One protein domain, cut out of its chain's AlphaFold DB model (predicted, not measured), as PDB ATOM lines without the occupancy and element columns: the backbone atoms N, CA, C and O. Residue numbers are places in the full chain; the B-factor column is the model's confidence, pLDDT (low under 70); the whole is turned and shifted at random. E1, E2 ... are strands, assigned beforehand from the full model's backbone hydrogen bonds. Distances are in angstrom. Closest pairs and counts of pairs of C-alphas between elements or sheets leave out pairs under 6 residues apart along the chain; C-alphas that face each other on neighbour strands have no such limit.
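This is residues 2 to 51 of the 662 residues of the protein "RHS repeat-associated core domain-containing protein" of Aquimarina sp. BL5 (UniProt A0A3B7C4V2). Residues 2 to 8 lead into a two-stranded hairpin, E1 then E2, whose strands both bend, and beyond its open end residues 34 to 51 form a long winding loop with no named element. The printed part has 50 residues, no named helix and two antiparallel strands, order E1 - E2. It is all strand by class, though under half of its residues, 20, are in named elements. The whole is loose, a rod of 42 by 20 by 15 A, with a radius of gyration of the C-alphas of 14.0 A.

E1, residues 9 to 16, begins at C-alpha 9 (185.692, 165.081, 145.739), measures 18.8 A and bends by 73 degrees at residue 13. E2, residues 22 to 33, measures 18.1 A, bends by 112 degrees at residue 26 and ends at C-alpha 33 (183.971, 162.714, 149.895).

E1 and E2 form a hairpin, antiparallel at 150 degrees between directions. C-alphas 14 and 24 face each other at 4.4 A. N 9 and O 33, 2.8 A, and N 15 and O 23, 2.8 A, are within hydrogen-bond range.

The C-alphas farthest apart, of Leu 2 and Glu 18, are 42.4 A apart. The printed part has no cut, and the link from E1 to E2 is tight. Mean pLDDT of the printed part is 79.2; residues 2 to 5, 39 to 41, 43 to 44 and 48 to 49 are under 70.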
ATOM      1  N   LEU A   2     198.942 149.762 139.940       49.88
ATOM      2  CA  LEU A   2     198.893 150.631 141.114       49.88
ATOM      3  C   LEU A   2     197.445 150.569 141.608       49.88
ATOM      4  O   LEU A   2     196.544 150.724 140.787       49.88
ATOM      5  N   THR A   3     197.231 150.222 142.873       58.94
ATOM      6  CA  THR A   3     195.908 150.332 143.494       58.94
ATOM      7  C   THR A   3     195.591 151.821 143.582       58.94
ATOM      8  O   THR A   3     196.449 152.587 144.023       58.94
ATOM      9  N   GLU A   4     194.427 152.234 143.080       65.50
ATOM     10  CA  GLU A   4     193.914 153.580 143.340       65.50
ATOM     11  C   GLU A   4     193.736 153.732 144.850       65.50
ATOM     12  O   GLU A   4     193.397 152.769 145.539       65.50
ATOM     13  N   MET A   5     194.117 154.894 145.358       68.31
ATOM     14  CA  MET A   5     194.280 155.123 146.787       68.31
ATOM     15  C   MET A   5     193.157 156.014 147.284       68.31
ATOM     16  O   MET A   5     192.324 155.522 148.026       68.31
ATOM     17  N   ASP A   6     193.080 157.221 146.719       72.62
ATOM     18  CA  ASP A   6     192.036 158.202 147.001       72.62
ATOM     19  C   ASP A   6     191.445 158.689 145.671       72.62
ATOM     20  O   ASP A   6     192.169 158.845 144.675       72.62
ATOM     21  N   ASP A   7     190.158 159.022 145.681       79.44
ATOM     22  CA  ASP A   7     189.458 159.786 144.646       79.44
ATOM     23  C   ASP A   7     188.611 160.898 145.294       79.44
ATOM     24  O   ASP A   7     187.377 160.938 145.244       79.44
ATOM     25  N   PHE A   8     189.305 161.834 145.954       84.62
ATOM     26  CA  PHE A   8     188.654 162.897 146.713       84.62
ATOM     27  C   PHE A   8     187.863 163.883 145.845       84.62
ATOM     28  O   PHE A   8     188.400 164.637 145.028       84.62
ATOM     29  N   THR A   9     186.582 164.009 146.174       86.44
ATOM     30  CA  THR A   9     185.692 165.081 145.739       86.44
ATOM     31  C   THR A   9     185.548 166.139 146.836       86.44
ATOM     32  O   THR A   9     185.096 165.871 147.950       86.44
ATOM     33  N   TYR A  10     185.893 167.385 146.508       88.12
ATOM     34  CA  TYR A  10     185.817 168.526 147.426       88.12
ATOM     35  C   TYR A  10     184.527 169.315 147.208       88.12
ATOM     36  O   TYR A  10     184.344 169.938 146.162       88.12
ATOM     37  N   ASN A  11     183.664 169.364 148.221       90.50
ATOM     38  CA  ASN A  11     182.365 170.020 148.127       90.50
ATOM     39  C   ASN A  11     182.433 171.443 148.696       90.50
ATOM     40  O   ASN A  11     182.736 171.637 149.876       90.50
ATOM     41  N   TYR A  12     182.122 172.452 147.881       91.31
ATOM     42  CA  TYR A  12     182.135 173.863 148.281       91.31
ATOM     43  C   TYR A  12     180.728 174.456 148.346       91.31
ATOM     44  O   TYR A  12     179.722 173.805 148.071       91.31
ATOM     45  N   ASN A  13     180.645 175.720 148.758       88.69
ATOM     46  CA  ASN A  13     179.416 176.480 148.592       88.69
ATOM     47  C   ASN A  13     179.239 176.853 147.117       88.69
ATOM     48  O   ASN A  13     180.135 177.461 146.528       88.69
ATOM     49  N   GLU A  14     178.066 176.566 146.561       89.12
ATOM     50  CA  GLU A  14     177.759 176.757 145.142       89.12
ATOM     51  C   GLU A  14     176.431 177.499 144.950       89.12
ATOM     52  O   GLU A  14     175.525 177.421 145.784       89.12
ATOM     53  N   ILE A  15     176.317 178.223 143.839       89.62
ATOM     54  CA  ILE A  15     175.076 178.818 143.343       89.62
ATOM     55  C   ILE A  15     174.885 178.419 141.885       89.62
ATOM     56  O   ILE A  15     175.849 178.347 141.131       89.62
ATOM     57  N   THR A  16     173.648 178.175 141.472       87.94
ATOM     58  CA  THR A  16     173.327 177.987 140.056       87.94
ATOM     59  C   THR A  16     173.173 179.350 139.389       87.94
ATOM     60  O   THR A  16     172.399 180.184 139.865       87.94
ATOM     61  N   ASP A  17     173.915 179.586 138.312       83.50
ATOM     62  CA  ASP A  17     173.804 180.807 137.523       83.50
ATOM     63  C   ASP A  17     172.529 180.830 136.654       83.50
ATOM     64  O   ASP A  17     171.743 179.880 136.609       83.50
ATOM     65  N   GLU A  18     172.304 181.942 135.951       83.81
ATOM     66  CA  GLU A  18     171.132 182.123 135.082       83.81
ATOM     67  C   GLU A  18     171.097 181.147 133.887       83.81
ATOM     68  O   GLU A  18     170.037 180.960 133.285       83.81
ATOM     69  N   ASN A  19     172.225 180.506 133.559       84.31
ATOM     70  CA  ASN A  19     172.356 179.517 132.489       84.31
ATOM     71  C   ASN A  19     172.199 178.070 132.993       84.31
ATOM     72  O   ASN A  19     172.159 177.147 132.178       84.31
ATOM     73  N   GLY A  20     172.065 177.864 134.307       82.31
ATOM     74  CA  GLY A  20     171.965 176.541 134.921       82.31
ATOM     75  C   GLY A  20     173.307 175.919 135.319       82.31
ATOM     76  O   GLY A  20     173.319 174.750 135.701       82.31
ATOM     77  N   GLU A  21     174.419 176.656 135.245       83.06
ATOM     78  CA  GLU A  21     175.750 176.177 135.636       83.06
ATOM     79  C   GLU A  21     176.024 176.431 137.124       83.06
ATOM     80  O   GLU A  21     175.691 177.486 137.667       83.06
ATOM     81  N   LEU A  22     176.640 175.460 137.804       83.00
ATOM     82  CA  LEU A  22     177.057 175.599 139.201       83.00
ATOM     83  C   LEU A  22     178.334 176.438 139.291       83.00
ATOM     84  O   LEU A  22     179.335 176.144 138.642       83.00
ATOM     85  N   GLN A  23     178.297 177.473 140.123       80.81
ATOM     86  CA  GLN A  23     179.397 178.397 140.367       80.81
ATOM     87  C   GLN A  23     179.755 178.392 141.850       80.81
ATOM     88  O   GLN A  23     178.900 178.616 142.711       80.81
ATOM     89  N   ILE A  24     181.033 178.185 142.157       84.31
ATOM     90  CA  ILE A  24     181.540 178.242 143.529       84.31
ATOM     91  C   ILE A  24     181.456 179.688 144.033       84.31
ATOM     92  O   ILE A  24     182.060 180.596 143.462       84.31
ATOM     93  N   ILE A  25     180.736 179.915 145.134       86.12
ATOM     94  CA  ILE A  25     180.540 181.266 145.691       86.12
ATOM     95  C   ILE A  25     181.647 181.684 146.659       86.12
ATOM     96  O   ILE A  25     181.860 182.873 146.891       86.12
ATOM     97  N   ASN A  26     182.330 180.716 147.272       85.50
ATOM     98  CA  ASN A  26     183.466 180.951 148.151       85.50
ATOM     99  C   ASN A  26     184.336 179.690 148.270       85.50
ATOM    100  O   ASN A  26     183.927 178.584 147.945       85.50
ATOM    101  N   ASN A  27     185.540 179.861 148.799       84.94
ATOM    102  CA  ASN A  27     186.538 178.805 148.968       84.94
ATOM    103  C   ASN A  27     186.470 178.083 150.329       84.94
ATOM    104  O   ASN A  27     187.448 177.441 150.727       84.94
ATOM    105  N   ARG A  28     185.340 178.189 151.046       90.50
ATOM    106  CA  ARG A  28     185.099 177.466 152.302       90.50
ATOM    107  C   ARG A  28     184.628 176.059 151.959       90.50
ATOM    108  O   ARG A  28     183.541 175.884 151.410       90.50
ATOM    109  N   LEU A  29     185.490 175.086 152.234       92.62
ATOM    110  CA  LEU A  29     185.227 173.668 152.009       92.62
ATOM    111  C   LEU A  29     184.131 173.214 152.972       92.62
ATOM    112  O   LEU A  29     184.258 173.504 154.152       92.62
ATOM    113  N   ARG A  30     183.083 172.543 152.493       93.19
ATOM    114  CA  ARG A  30     181.961 172.061 153.320       93.19
ATOM    115  C   ARG A  30     182.173 170.625 153.775       93.19
ATOM    116  O   ARG A  30     181.922 170.316 154.932       93.19
ATOM    117  N   SER A  31     182.657 169.774 152.876       93.00
ATOM    118  CA  SER A  31     182.992 168.375 153.140       93.00
ATOM    119  C   SER A  31     183.922 167.841 152.052       93.00
ATOM    120  O   SER A  31     183.997 168.403 150.954       93.00
ATOM    121  N   VAL A  32     184.619 166.754 152.359       90.94
ATOM    122  CA  VAL A  32     185.350 165.927 151.397       90.94
ATOM    123  C   VAL A  32     184.663 164.573 151.335       90.94
ATOM    124  O   VAL A  32     184.236 164.038 152.355       90.94
ATOM    125  N   SER A  33     184.491 164.057 150.132       86.81
ATOM    126  CA  SER A  33     183.971 162.714 149.895       86.81
ATOM    127  C   SER A  33     185.035 161.921 149.163       86.81
ATOM    128  O   SER A  33     185.680 162.487 148.287       86.81
ATOM    129  N   ASP A  34     185.187 160.651 149.506       82.69
ATOM    130  CA  ASP A  34     186.040 159.714 148.782       82.69
ATOM    131  C   ASP A  34     185.194 158.633 148.095       82.69
ATOM    132  O   ASP A  34     184.016 158.450 148.427       82.69
ATOM    133  N   GLU A  35     185.766 157.960 147.099       79.69
ATOM    134  CA  GLU A  35     185.117 156.870 146.381       79.69
ATOM    135  C   GLU A  35     185.038 155.626 147.274       79.69
ATOM    136  O   GLU A  35     186.032 154.951 147.519       79.69
ATOM    137  N   ASN A  36     183.819 155.251 147.672       73.38
ATOM    138  CA  ASN A  36     183.537 154.162 148.619       73.38
ATOM    139  C   ASN A  36     184.182 152.803 148.277       73.38
ATOM    140  O   ASN A  36     184.226 151.898 149.112       73.38
ATOM    141  N   SER A  37     184.578 152.585 147.018       70.75
ATOM    142  CA  SER A  37     185.271 151.358 146.612       70.75
ATOM    143  C   SER A  37     186.735 151.294 147.070       70.75
ATOM    144  O   SER A  37     187.332 150.215 147.002       70.75
ATOM    145  N   LEU A  38     187.284 152.413 147.554       71.88
ATOM    146  CA  LEU A  38     188.658 152.567 148.026       71.88
ATOM    147  C   LEU A  38     188.782 152.556 149.562       71.88
ATOM    148  O   LEU A  38     189.822 152.110 150.039       71.88
ATOM    149  N   ASP A  39     187.710 152.859 150.311       66.44
ATOM    150  CA  ASP A  39     187.654 152.893 151.795       66.44
ATOM    151  C   ASP A  39     188.211 151.640 152.505       66.44
ATOM    152  O   ASP A  39     188.630 151.662 153.656       66.44
ATOM    153  N   ALA A  40     188.159 150.470 151.862       63.88
ATOM    154  CA  ALA A  40     188.658 149.237 152.477       63.88
ATOM    155  C   ALA A  40     190.193 149.120 152.433       63.88
ATOM    156  O   ALA A  40     190.748 148.175 153.001       63.88
ATOM    157  N   ASN A  41     190.867 150.010 151.700       66.12
ATOM    158  CA  ASN A  41     192.297 149.921 151.448       66.12
ATOM    159  C   ASN A  41     193.122 150.641 152.524       66.12
ATOM    160  O   ASN A  41     194.221 150.167 152.829       66.12
ATOM    161  N   PHE A  42     192.606 151.736 153.094       71.12
ATOM    162  CA  PHE A  42     193.301 152.609 154.045       71.12
ATOM    163  C   PHE A  42     192.275 153.168 155.041       71.12
ATOM    164  O   PHE A  42     191.245 153.640 154.617       71.12
ATOM    165  N   ASP A  43     192.513 153.037 156.349       63.62
ATOM    166  CA  ASP A  43     191.545 153.346 157.425       63.62
ATOM    167  C   ASP A  43     191.947 154.568 158.274       63.62
ATOM    168  O   ASP A  43     191.442 154.786 159.379       63.62
ATOM    169  N   THR A  44     192.941 155.325 157.807       64.38
ATOM    170  CA  THR A  44     193.619 156.391 158.577       64.38
ATOM    171  C   THR A  44     193.522 157.774 157.929       64.38
ATOM    172  O   THR A  44     193.962 158.768 158.520       64.38
ATOM    173  N   ASP A  45     192.928 157.851 156.742       70.88
ATOM    174  CA  ASP A  45     192.667 159.038 155.936       70.88
ATOM    175  C   ASP A  45     191.167 159.401 155.931       70.88
ATOM    176  O   ASP A  45     190.481 159.202 156.934       70.88
ATOM    177  N   ILE A  46     190.678 160.101 154.900       79.56
ATOM    178  CA  ILE A  46     189.278 160.553 154.837       79.56
ATOM    179  C   ILE A  46     188.472 159.554 154.011       79.56
ATOM    180  O   ILE A  46     188.294 159.752 152.815       79.56
ATOM    181  N   ASP A  47     187.933 158.541 154.683       72.12
ATOM    182  CA  ASP A  47     187.025 157.561 154.081       72.12
ATOM    183  C   ASP A  47     185.646 158.148 153.732       72.12
ATOM    184  O   ASP A  47     185.261 159.248 154.168       72.12
ATOM    185  N   SER A  48     184.860 157.400 152.946       66.38
ATOM    186  CA  SER A  48     183.574 157.882 152.450       66.38
ATOM    187  C   SER A  48     182.614 158.403 153.530       66.38
ATOM    188  O   SER A  48     182.364 157.806 154.580       66.38
ATOM    189  N   GLY A  49     181.973 159.530 153.194       65.19
ATOM    190  CA  GLY A  49     180.723 159.951 153.824       65.19
ATOM    191  C   GLY A  49     180.803 161.065 154.867       65.19
ATOM    192  O   GLY A  49     179.928 161.110 155.736       65.19
ATOM    193  N   GLN A  50     181.754 162.009 154.773       85.31
ATOM    194  CA  GLN A  50     181.612 163.255 155.538       85.31
ATOM    195  C   GLN A  50     180.246 163.882 155.238       85.31
ATOM    196  O   GLN A  50     179.885 164.123 154.079       85.31
ATOM    197  N   ALA A  51     179.483 164.159 156.296       86.94
ATOM    198  CA  ALA A  51     178.216 164.855 156.162       86.94
ATOM    199  C   ALA A  51     178.437 166.203 155.465       86.94
ATOM    200  O   ALA A  51     179.472 166.856 155.628       86.94
TER     201      ALA A  51